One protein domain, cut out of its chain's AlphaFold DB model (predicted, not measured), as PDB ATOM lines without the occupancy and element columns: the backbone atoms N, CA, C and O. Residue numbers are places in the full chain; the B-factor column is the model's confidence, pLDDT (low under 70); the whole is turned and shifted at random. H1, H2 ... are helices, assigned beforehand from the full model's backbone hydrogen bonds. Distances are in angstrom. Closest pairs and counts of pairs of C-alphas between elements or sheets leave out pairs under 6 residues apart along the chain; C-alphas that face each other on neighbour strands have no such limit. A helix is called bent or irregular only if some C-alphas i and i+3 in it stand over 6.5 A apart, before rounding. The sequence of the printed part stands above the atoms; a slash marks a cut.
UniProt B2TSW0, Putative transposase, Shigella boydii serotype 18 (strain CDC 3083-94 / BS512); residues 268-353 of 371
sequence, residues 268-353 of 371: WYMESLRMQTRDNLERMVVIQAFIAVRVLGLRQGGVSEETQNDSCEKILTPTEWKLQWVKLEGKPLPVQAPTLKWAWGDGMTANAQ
ATOM      1  N   TRP A 268     290.828  82.888  64.223       39.91
ATOM      2  CA  TRP A 268     289.462  82.499  63.853       39.91
ATOM      3  C   TRP A 268     288.447  83.607  64.143       39.91
ATOM      4  O   TRP A 268     287.512  83.779  63.369       39.91
ATOM      5  N   TYR A 269     288.632  84.391  65.212       48.16
ATOM      6  CA  TYR A 269     287.711  85.484  65.532       48.16
ATOM      7  C   TYR A 269     287.694  86.559  64.439       48.16
ATOM      8  O   TYR A 269     286.622  87.037  64.073       48.16
ATOM      9  N   MET A 270     288.855  86.883  63.862       52.44
ATOM     10  CA  MET A 270     288.971  87.852  62.768       52.44
ATOM     11  C   MET A 270     288.442  87.276  61.448       52.44
ATOM     12  O   MET A 270     287.767  87.982  60.704       52.44
ATOM     13  N   GLU A 271     288.671  85.987  61.189       54.50
ATOM     14  CA  GLU A 271     288.168  85.276  59.998       54.50
ATOM     15  C   GLU A 271     286.653  84.982  60.053       54.50
ATOM     16  O   GLU A 271     285.996  84.776  59.027       54.50
ATOM     17  N   SER A 272     286.068  84.980  61.255       63.41
ATOM     18  CA  SER A 272     284.630  84.794  61.482       63.41
ATOM     19  C   SER A 272     283.804  86.066  61.285       63.41
ATOM     20  O   SER A 272     282.575  85.994  61.241       63.41
ATOM     21  N   LEU A 273     284.452  87.228  61.135       71.19
ATOM     22  CA  LEU A 273     283.761  88.491  60.906       71.19
ATOM     23  C   LEU A 273     282.972  88.426  59.592       71.19
ATOM     24  O   LEU A 273     283.513  88.172  58.517       71.19
ATOM     25  N   ARG A 274     281.664  88.670  59.676       76.69
ATOM     26  CA  ARG A 274     280.755  88.747  58.525       76.69
ATOM     27  C   ARG A 274     280.382  90.205  58.270       76.69
ATOM     28  O   ARG A 274     279.264  90.627  58.543       76.69
ATOM     29  N   MET A 275     281.350  90.989  57.803       80.75
ATOM     30  CA  MET A 275     281.111  92.378  57.399       80.75
ATOM     31  C   MET A 275     280.665  92.428  55.938       80.75
ATOM     32  O   MET A 275     281.186  91.697  55.101       80.75
ATOM     33  N   GLN A 276     279.701  93.295  55.634       83.56
ATOM     34  CA  GLN A 276     279.114  93.401  54.291       83.56
ATOM     35  C   GLN A 276     280.037  94.089  53.275       83.56
ATOM     36  O   GLN A 276     279.874  93.898  52.075       83.56
ATOM     37  N   THR A 277     281.001  94.891  53.736       82.56
ATOM     38  CA  THR A 277     281.945  95.613  52.874       82.56
ATOM     39  C   THR A 277     283.382  95.386  53.330       82.56
ATOM     40  O   THR A 277     283.646  95.174  54.518       82.56
ATOM     41  N   ARG A 278     284.320  95.474  52.378       81.31
ATOM     42  CA  ARG A 278     285.765  95.394  52.634       81.31
ATOM     43  C   ARG A 278     286.211  96.439  53.657       81.31
ATOM     44  O   ARG A 278     286.891  96.086  54.612       81.31
ATOM     45  N   ASP A 279     285.786  97.689  53.499       82.44
ATOM     46  CA  ASP A 279     286.207  98.784  54.382       82.44
ATOM     47  C   ASP A 279     285.744  98.568  55.827       82.44
ATOM     48  O   ASP A 279     286.479  98.838  56.777       82.44
ATOM     49  N   ASN A 280     284.531  98.041  56.013       85.50
ATOM     50  CA  ASN A 280     284.025  97.717  57.345       85.50
ATOM     51  C   ASN A 280     284.773  96.527  57.952       85.50
ATOM     52  O   ASN A 280     285.048  96.532  59.153       85.50
ATOM     53  N   LEU A 281     285.139  95.536  57.131       80.38
ATOM     54  CA  LEU A 281     285.985  94.426  57.564       80.38
ATOM     55  C   LEU A 281     287.355  94.928  58.023       80.38
ATOM     56  O   LEU A 281     287.791  94.577  59.116       80.38
ATOM     57  N   GLU A 282     287.994  95.792  57.237       79.94
ATOM     58  CA  GLU A 282     289.300  96.367  57.552       79.94
ATOM     59  C   GLU A 282     289.264  97.169  58.862       79.94
ATOM     60  O   GLU A 282     290.067  96.921  59.764       79.94
ATOM     61  N   ARG A 283     288.276  98.057  59.032       84.50
ATOM     62  CA  ARG A 283     288.093  98.819  60.282       84.50
ATOM     63  C   ARG A 283     287.898  97.904  61.487       84.50
ATOM     64  O   ARG A 283     288.499  98.135  62.536       84.50
ATOM     65  N   MET A 284     287.079  96.861  61.347       80.25
ATOM     66  CA  MET A 284     286.827  95.926  62.440       80.25
ATOM     67  C   MET A 284     288.079  95.120  62.797       80.25
ATOM     68  O   MET A 284     288.377  94.948  63.976       80.25
ATOM     69  N   VAL A 285     288.839  94.674  61.796       75.00
ATOM     70  CA  VAL A 285     290.117  93.976  61.985       75.00
ATOM     71  C   VAL A 285     291.105  94.840  62.771       75.00
ATOM     72  O   VAL A 285     291.719  94.348  63.718       75.00
ATOM     73  N   VAL A 286     291.215  96.131  62.447       78.75
ATOM     74  CA  VAL A 286     292.087  97.061  63.185       78.75
ATOM     75  C   VAL A 286     291.653  97.185  64.647       78.75
ATOM     76  O   VAL A 286     292.494  97.086  65.539       78.75
ATOM     77  N   ILE A 287     290.354  97.339  64.920       78.00
ATOM     78  CA  ILE A 287     289.830  97.413  66.296       78.00
ATOM     79  C   ILE A 287     290.126  96.113  67.061       78.00
ATOM     80  O   ILE A 287     290.631  96.155  68.187       78.00
ATOM     81  N   GLN A 288     289.870  94.959  66.442       70.94
ATOM     82  CA  GLN A 288     290.122  93.644  67.036       70.94
ATOM     83  C   GLN A 288     291.607  93.415  67.338       70.94
ATOM     84  O   GLN A 288     291.925  92.818  68.364       70.94
ATOM     85  N   ALA A 289     292.527  93.944  66.525       70.44
ATOM     86  CA  ALA A 289     293.960  93.851  66.796       70.44
ATOM     87  C   ALA A 289     294.342  94.529  68.127       70.44
ATOM     88  O   ALA A 289     295.077  93.948  68.926       70.44
ATOM     89  N   PHE A 290     293.799  95.716  68.425       76.44
ATOM     90  CA  PHE A 290     294.043  96.386  69.711       76.44
ATOM     91  C   PHE A 290     293.401  95.646  70.888       76.44
ATOM     92  O   PHE A 290     294.004  95.556  71.960       76.44
ATOM     93  N   ILE A 291     292.212  95.068  70.694       74.31
ATOM     94  CA  ILE A 291     291.572  94.213  71.704       74.31
ATOM     95  C   ILE A 291     292.456  92.992  71.987       74.31
ATOM     96  O   ILE A 291     292.740  92.706  73.148       74.31
ATOM     97  N   ALA A 292     292.969  92.325  70.951       67.62
ATOM     98  CA  ALA A 292     293.862  91.178  71.089       67.62
ATOM     99  C   ALA A 292     295.136  91.530  71.878       67.62
ATOM    100  O   ALA A 292     295.552  90.764  72.748       67.62
ATOM    101  N   VAL A 293     295.717  92.715  71.651       72.88
ATOM    102  CA  VAL A 293     296.864  93.210  72.434       72.88
ATOM    103  C   VAL A 293     296.496  93.417  73.907       72.88
ATOM    104  O   VAL A 293     297.273  93.033  74.782       72.88
ATOM    105  N   ARG A 294     295.309  93.959  74.215       78.12
ATOM    106  CA  ARG A 294     294.839  94.106  75.608       78.12
ATOM    107  C   ARG A 294     294.639  92.753  76.288       78.12
ATOM    108  O   ARG A 294     295.080  92.575  77.421       78.12
ATOM    109  N   VAL A 295     294.042  91.785  75.592       73.00
ATOM    110  CA  VAL A 295     293.876  90.403  76.081       73.00
ATOM    111  C   VAL A 295     295.231  89.748  76.347       73.00
ATOM    112  O   VAL A 295     295.437  89.137  77.398       73.00
ATOM    113  N   LEU A 296     296.190  89.921  75.434       69.50
ATOM    114  CA  LEU A 296     297.553  89.435  75.622       69.50
ATOM    115  C   LEU A 296     298.226  90.092  76.835       69.50
ATOM    116  O   LEU A 296     298.907  89.404  77.597       69.50
ATOM    117  N   GLY A 297     298.008  91.392  77.039       74.06
ATOM    118  CA  GLY A 297     298.477  92.116  78.217       74.06
ATOM    119  C   GLY A 297     297.900  91.551  79.516       74.06
ATOM    120  O   GLY A 297     298.660  91.293  80.446       74.06
ATOM    121  N   LEU A 298     296.585  91.297  79.571       76.19
ATOM    122  CA  LEU A 298     295.932  90.673  80.733       76.19
ATOM    123  C   LEU A 298     296.542  89.310  81.045       76.19
ATOM    124  O   LEU A 298     296.845  89.022  82.200       76.19
ATOM    125  N   ARG A 299     296.806  88.503  80.014       73.38
ATOM    126  CA  ARG A 299     297.471  87.207  80.167       73.38
ATOM    127  C   ARG A 299     298.874  87.336  80.733       73.38
ATOM    128  O   ARG A 299     299.222  86.643  81.684       73.38
ATOM    129  N   GLN A 300     299.706  88.166  80.110       71.94
ATOM    130  CA  GLN A 300     301.095  88.337  80.535       71.94
ATOM    131  C   GLN A 300     301.156  88.875  81.965       71.94
ATOM    132  O   GLN A 300     301.919  88.353  82.774       71.94
ATOM    133  N   GLY A 301     300.294  89.846  82.276       76.94
ATOM    134  CA  GLY A 301     300.133  90.423  83.600       76.94
ATOM    135  C   GLY A 301     299.689  89.406  84.648       76.94
ATOM    136  O   GLY A 301     300.321  89.306  85.693       76.94
ATOM    137  N   GLY A 302     298.642  88.631  84.352       73.94
ATOM    138  CA  GLY A 302     298.018  87.690  85.285       73.94
ATOM    139  C   GLY A 302     298.771  86.372  85.497       73.94
ATOM    140  O   GLY A 302     298.577  85.739  86.530       73.94
ATOM    141  N   VAL A 303     299.623  85.952  84.554       71.06
ATOM    142  CA  VAL A 303     300.439  84.720  84.667       71.06
ATOM    143  C   VAL A 303     301.816  84.987  85.284       71.06
ATOM    144  O   VAL A 303     302.420  84.086  85.858       71.06
ATOM    145  N   SER A 304     302.351  86.199  85.139       73.31
ATOM    146  CA  SER A 304     303.684  86.538  85.641       73.31
ATOM    147  C   SER A 304     303.673  86.755  87.154       73.31
ATOM    148  O   SER A 304     302.912  87.577  87.661       73.31
ATOM    149  N   GLU A 305     304.560  86.062  87.872       73.50
ATOM    150  CA  GLU A 305     304.662  86.153  89.335       73.50
ATOM    151  C   GLU A 305     304.946  87.577  89.832       73.50
ATOM    152  O   GLU A 305     304.474  87.954  90.905       73.50
ATOM    153  N   GLU A 306     305.656  88.375  89.030       77.56
ATOM    154  CA  GLU A 306     306.026  89.758  89.345       77.56
ATOM    155  C   GLU A 306     304.850  90.735  89.195       77.56
ATOM    156  O   GLU A 306     304.759  91.703  89.944       77.56
ATOM    157  N   THR A 307     303.946  90.494  88.241       80.62
ATOM    158  CA  THR A 307     302.895  91.458  87.856       80.62
ATOM    159  C   THR A 307     301.482  90.997  88.197       80.62
ATOM    160  O   THR A 307     300.548  91.788  88.126       80.62
ATOM    161  N   GLN A 308     301.284  89.739  88.598       81.06
ATOM    162  CA  GLN A 308     299.957  89.172  88.877       81.06
ATOM    163  C   GLN A 308     299.183  89.925  89.970       81.06
ATOM    164  O   GLN A 308     297.952  89.957  89.940       81.06
ATOM    165  N   ASN A 309     299.902  90.540  90.913       85.75
ATOM    166  CA  ASN A 309     299.341  91.283  92.043       85.75
ATOM    167  C   ASN A 309     299.152  92.776  91.745       85.75
ATOM    168  O   ASN A 309     298.649  93.507  92.595       85.75
ATOM    169  N   ASP A 310     299.543  93.237  90.559       87.69
ATOM    170  CA  ASP A 310     299.279  94.605  90.138       87.69
ATOM    171  C   ASP A 310     297.781  94.841  89.923       87.69
ATOM    172  O   ASP A 310     297.031  93.925  89.581       87.69
ATOM    173  N   SER A 311     297.357  96.100  90.056       88.81
ATOM    174  CA  SER A 311     295.989  96.518  89.740       88.81
ATOM    175  C   SER A 311     295.636  96.248  88.275       88.81
ATOM    176  O   SER A 311     296.416  96.548  87.360       88.81
ATOM    177  N   CYS A 312     294.421  95.747  88.038       86.88
ATOM    178  CA  CYS A 312     293.885  95.529  86.699       86.88
ATOM    179  C   CYS A 312     293.694  96.827  85.900       86.88
ATOM    180  O   CYS A 312     293.574  96.771  84.675       86.88
ATOM    181  N   GLU A 313     293.722  97.995  86.555       89.62
ATOM    182  CA  GLU A 313     293.582  99.308  85.906       89.62
ATOM    183  C   GLU A 313     294.735  99.660  84.964       89.62
ATOM    184  O   GLU A 313     294.604 100.539  84.116       89.62
ATOM    185  N   LYS A 314     295.853  98.925  85.037       87.31
ATOM    186  CA  LYS A 314     296.927  99.028  84.039       87.31
ATOM    187  C   LYS A 314     296.456  98.657  82.625       87.31
ATOM    188  O   LYS A 314     297.106  99.043  81.658       87.31
ATOM    189  N   ILE A 315     295.376  97.876  82.498       85.75
ATOM    190  CA  ILE A 315     294.904  97.326  81.215       85.75
ATOM    191  C   ILE A 315     293.403  97.541  81.003       85.75
ATOM    192  O   ILE A 315     292.982  97.800  79.872       85.75
ATOM    193  N   LEU A 316     292.592  97.431  82.057       87.44
ATOM    194  CA  LEU A 316     291.149  97.679  82.038       87.44
ATOM    195  C   LEU A 316     290.839  99.097  82.509       87.44
ATOM    196  O   LEU A 316     291.443  99.605  83.444       87.44
ATOM    197  N   THR A 317     289.849  99.729  81.900       90.50
ATOM    198  CA  THR A 317     289.301 100.986  82.409       90.50
ATOM    199  C   THR A 317     288.458 100.734  83.667       90.50
ATOM    200  O   THR A 317     287.943  99.624  83.854       90.50
ATOM    201  N   PRO A 318     288.243 101.759  84.514       90.12
ATOM    202  CA  PRO A 318     287.409 101.634  85.706       90.12
ATOM    203  C   PRO A 318     286.003 101.103  85.427       90.12
ATOM    204  O   PRO A 318     285.453 100.346  86.219       90.12
ATOM    205  N   THR A 319     285.412 101.482  84.295       89.81
ATOM    206  CA  THR A 319     284.078 101.019  83.898       89.81
ATOM    207  C   THR A 319     284.091  99.541  83.513       89.81
ATOM    208  O   THR A 319     283.210  98.795  83.928       89.81
ATOM    209  N   GLU A 320     285.100  99.096  82.760       89.00
ATOM    210  CA  GLU A 320     285.191  97.712  82.282       89.00
ATOM    211  C   GLU A 320     285.360  96.714  83.430       89.00
ATOM    212  O   GLU A 320     284.612  95.738  83.489       89.00
ATOM    213  N   TRP A 321     286.283  96.960  84.370       88.25
ATOM    214  CA  TRP A 321     286.495  96.015  85.472       88.25
ATOM    215  C   TRP A 321     285.309  95.995  86.443       88.25
ATOM    216  O   TRP A 321     284.953  94.929  86.939       88.25
ATOM    217  N   LYS A 322     284.638  97.135  86.667       89.69
ATOM    218  CA  LYS A 322     283.418  97.200  87.491       89.69
ATOM    219  C   LYS A 322     282.263  96.437  86.849       89.69
ATOM    220  O   LYS A 322     281.584  95.679  87.537       89.69
ATOM    221  N   LEU A 323     282.054  96.595  85.540       88.00
ATOM    222  CA  LEU A 323     281.042  95.831  84.802       88.00
ATOM    223  C   LEU A 323     281.343  94.329  84.835       88.00
ATOM    224  O   LEU A 323     280.443  93.519  85.057       88.00
ATOM    225  N   GLN A 324     282.611  93.959  84.661       85.19
ATOM    226  CA  GLN A 324     283.053  92.573  84.754       85.19
ATOM    227  C   GLN A 324     282.840  92.005  86.165       85.19
ATOM    228  O   GLN A 324     282.336  90.893  86.296       85.19
ATOM    229  N   TRP A 325     283.131  92.780  87.212       87.25
ATOM    230  CA  TRP A 325     282.893  92.397  88.606       87.25
ATOM    231  C   TRP A 325     281.414  92.143  88.888       87.25
ATOM    232  O   TRP A 325     281.060  91.092  89.414       87.25
ATOM    233  N   VAL A 326     280.536  93.065  88.486       87.00
ATOM    234  CA  VAL A 326     279.083  92.909  88.665       87.00
ATOM    235  C   VAL A 326     278.573  91.657  87.951       87.00
ATOM    236  O   VAL A 326     277.765  90.925  88.517       87.00
ATOM    237  N   LYS A 327     279.070  91.380  86.739       84.94
ATOM    238  CA  LYS A 327     278.671  90.204  85.955       84.94
ATOM    239  C   LYS A 327     279.131  88.881  86.576       84.94
ATOM    240  O   LYS A 327     278.407  87.898  86.472       84.94
ATOM    241  N   LEU A 328     280.335  88.836  87.145       83.06
ATOM    242  CA  LEU A 328     280.971  87.589  87.584       83.06
ATOM    243  C   LEU A 328     280.761  87.283  89.062       83.06
ATOM    244  O   LEU A 328     280.480  86.144  89.419       83.06
ATOM    245  N   GLU A 329     280.902  88.291  89.918       81.06
ATOM    246  CA  GLU A 329     280.899  88.103  91.367       81.06
ATOM    247  C   GLU A 329     279.513  88.311  91.977       81.06
ATOM    248  O   GLU A 329     279.238  87.771  93.046       81.06
ATOM    249  N   GLY A 330     278.657  89.137  91.360       74.31
ATOM    250  CA  GLY A 330     277.352  89.512  91.924       74.31
ATOM    251  C   GLY A 330     277.430  90.196  93.303       74.31
ATOM    252  O   GLY A 330     276.424  90.314  93.997       74.31
ATOM    253  N   LYS A 331     278.629  90.627  93.719       83.25
ATOM    254  CA  LYS A 331     278.948  91.243  95.017       83.25
ATOM    255  C   LYS A 331     279.025  92.769  94.901       83.25
ATOM    256  O   LYS A 331     279.253  93.278  93.798       83.25
ATOM    257  N   PRO A 332     278.910  93.516  96.022       86.06
ATOM    258  CA  PRO A 332     279.187  94.949  96.018       86.06
ATOM    259  C   PRO A 332     280.591  95.231  95.475       86.06
ATOM    260  O   PRO A 332     281.510  94.420  95.619       86.06
ATOM    261  N   LEU A 333     280.734  96.382  94.820       88.38
ATOM    262  CA  LEU A 333     281.991  96.775  94.197       88.38
ATOM    263  C   LEU A 333     283.086  96.962  95.261       88.38
ATOM    264  O   LEU A 333     282.841  97.628  96.272       88.38
ATOM    265  N   PRO A 334     284.292  96.415  95.039       87.88
ATOM    266  CA  PRO A 334     285.410  96.613  95.942       87.88
ATOM    267  C   PRO A 334     285.870  98.076  95.902       87.88
ATOM    268  O   PRO A 334     285.780  98.753  94.876       87.88
ATOM    269  N   VAL A 335     286.381  98.558  97.038       84.56
ATOM    270  CA  VAL A 335     286.896  99.934  97.185       84.56
ATOM    271  C   VAL A 335     288.169 100.144  96.360       84.56
ATOM    272  O   VAL A 335     288.411 101.239  95.861       84.56
ATOM    273  N   GLN A 336     288.974  99.092  96.199       86.56
ATOM    274  CA  GLN A 336     290.183  99.092  95.379       86.56
ATOM    275  C   GLN A 336     289.989  98.194  94.161       86.56
ATOM    276  O   GLN A 336     289.285  97.184  94.231       86.56
ATOM    277  N   ALA A 337     290.629  98.564  93.054       87.50
ATOM    278  CA  ALA A 337     290.588  97.766  91.843       87.50
ATOM    279  C   ALA A 337     291.208  96.373  92.079       87.50
ATOM    280  O   ALA A 337     292.242  96.263  92.748       87.50
ATOM    281  N   PRO A 338     290.592  95.309  91.538       88.44
ATOM    282  CA  PRO A 338     291.086  93.948  91.681       88.44
ATOM    283  C   PRO A 338     292.412  93.734  90.936       88.44
ATOM    284  O   PRO A 338     292.869  94.566  90.148       88.44
ATOM    285  N   THR A 339     293.061  92.600  91.194       90.50
ATOM    286  CA  THR A 339     294.377  92.289  90.624       90.50
ATOM    287  C   THR A 339     294.294  91.810  89.171       90.50
ATOM    288  O   THR A 339     293.258  91.326  88.705       90.50
ATOM    289  N   LEU A 340     295.411  91.884  88.439       85.50
ATOM    290  CA  LEU A 340     295.529  91.312  87.091       85.50
ATOM    291  C   LEU A 340     295.278  89.799  87.077       85.50
ATOM    292  O   LEU A 340     294.711  89.286  86.110       85.50
ATOM    293  N   LYS A 341     295.636  89.091  88.153       84.94
ATOM    294  CA  LYS A 341     295.315  87.669  88.326       84.94
ATOM    295  C   LYS A 341     293.811  87.404  88.305       84.94
ATOM    296  O   LYS A 341     293.386  86.481  87.619       84.94
ATOM    297  N   TRP A 342     293.021  88.216  89.011       87.06
ATOM    298  CA  TRP A 342     291.558  88.110  88.997       87.06
ATOM    299  C   TRP A 342     290.996  88.410  87.602       87.06
ATOM    300  O   TRP A 342     290.229  87.621  87.051       87.06
ATOM    301  N   ALA A 343     291.447  89.509  86.986       83.88
ATOM    302  CA  ALA A 343     290.965  89.936  85.672       83.88
ATOM    303  C   ALA A 343     291.254  88.906  84.561       83.88
ATOM    304  O   ALA A 343     290.461  88.762  83.629       83.88
ATOM    305  N   TRP A 344     292.376  88.182  84.657       80.56
ATOM    306  CA  TRP A 344     292.731  87.102  83.736       80.56
ATOM    307  C   TRP A 344     292.069  85.763  84.092       80.56
ATOM    308  O   TRP A 344     291.478  85.130  83.222       80.56
ATOM    309  N   GLY A 345     292.175  85.319  85.347       71.06
ATOM    310  CA  GLY A 345     291.721  84.003  85.798       71.06
ATOM    311  C   GLY A 345     290.201  83.891  85.826       71.06
ATOM    312  O   GLY A 345     289.602  83.291  84.934       71.06
ATOM    313  N   ASP A 346     289.573  84.502  86.825       62.03
ATOM    314  CA  ASP A 346     288.120  84.439  87.027       62.03
ATOM    315  C   ASP A 346     287.381  85.263  85.957       62.03
ATOM    316  O   ASP A 346     286.306  84.895  85.478       62.03
ATOM    317  N   GLY A 347     288.025  86.338  85.490       57.16
ATOM    318  CA  GLY A 347     287.525  87.255  84.475       57.16
ATOM    319  C   GLY A 347     287.295  86.664  83.078       57.16
ATOM    320  O   GLY A 347     286.292  86.992  82.426       57.16
ATOM    321  N   MET A 348     288.223  85.836  82.584       56.91
ATOM    322  CA  MET A 348     288.158  85.283  81.224       56.91
ATOM    323  C   MET A 348     287.616  83.858  81.158       56.91
ATOM    324  O   MET A 348     286.942  83.531  80.181       56.91
ATOM    325  N   THR A 349     287.846  83.021  82.172       50.81
ATOM    326  CA  THR A 349     287.342  81.633  82.183       50.81
ATOM    327  C   THR A 349     285.812  81.573  82.169       50.81
ATOM    328  O   THR A 349     285.239  80.751  81.457       50.81
ATOM    329  N   ALA A 350     285.144  82.515  82.840       45.09
ATOM    330  CA  ALA A 350     283.690  82.643  82.818       45.09
ATOM    331  C   ALA A 350     283.126  83.185  81.486       45.09
ATOM    332  O   ALA A 350     282.015  82.833  81.096       45.09
ATOM    333  N   ASN A 351     283.879  84.007  80.740       42.47
ATOM    334  CA  ASN A 351     283.450  84.500  79.420       42.47
ATOM    335  C   ASN A 351     283.809  83.538  78.271       42.47
ATOM    336  O   ASN A 351     283.150  83.565  77.234       42.47
ATOM    337  N   ALA A 352     284.797  82.655  78.455       40.84
ATOM    338  CA  ALA A 352     285.133  81.602  77.495       40.84
ATOM    339  C   ALA A 352     284.008  80.559  77.330       40.84
ATOM    340  O   ALA A 352     283.935  79.908  76.293       40.84
ATOM    341  N   GLN A 353     283.101  80.438  78.308       33.09
ATOM    342  CA  GLN A 353     281.898  79.600  78.204       33.09
ATOM    343  C   GLN A 353     280.746  80.251  77.414       33.09
ATOM    344  O   GLN A 353     279.793  79.564  77.060       33.09
TER     345      GLN A 353
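What this domain is: This is residues 268 to 353 of the 371 residues of the protein "Putative transposase" of Shigella boydii serotype 18 (strain CDC 3083-94 / BS512) (UniProt B2TSW0). One long helix, H2, makes most of the length of the domain and has a small head at its C-terminal end, where H4 packs on H2 and H3 packs on H4, with one long stretch without a named element, residues 304 to 317, between H2 and H3. At the other end of H2 the first residues fold back beside it, ending the picture with the very short H1 near H2. The printed part has 86 residues with four named helices, in the order H1, H2, H3, H4, and no named strand; its class is all helix. The whole is loose, with a radius of gyration of the C-alphas of 15.0 A, and elongated, spanning 45 by 29 by 23 A.

Where its parts are: H2, the longest helix, holds residues 278 to 303 and measures 36.8 A from first to last C-alpha. It runs from C-alpha 278 at (285.765, 95.394, 52.634) to C-alpha 303 at (300.439, 84.720, 84.667). H4, residues 340 to 352, is 17.2 A long and ends with C-alpha 352 at (285.133, 81.602, 77.495). H4 is neither bent nor irregular, but only just: C-alphas 343 and 346 are 6.3 A apart. H3, residues 318 to 329, is 16.0 A long. H1 is residues 268 to 271.

How they stand to each other: H2 touches H4 with residues 298 to 303 alone, and H4 touches H2 with residues 340 to 345 alone. Their closest C-alphas are those of Gly 302 and Lys 341, 4.1 A apart. The two helices run opposite ways at a steep tilt of 51 degrees. H4 also touches H3, where the closest C-alphas, those of Gln 324 and Gly 347, are 7.0 A apart. H3 and H4 run the same way at a steep tilt of 60 degrees. H2 and H3 are apart. H1 is close to H2 but not clearly touching it; the closest C-alphas, those of Met 270 and Val 285, are 6.3 A apart. H1 is apart from H3 and from H4. In H2 and H3 every O i to N i+4 pair is within hydrogen-bond range; in H4 6 of 9 are, and H1 is too short for such a pair.

The domain as a whole: The two C-alphas farthest apart are those of Arg 278 and Val 335, 44.8 A. The printed part has no cut. The link from H2 to H3, residues 304 to 317, is long; those from H1 to H2 and from H3 to H4 are short. The mean pLDDT of the printed part is 76.6; residues 268 to 272, 292, 296 and 346 to 353 are under 70.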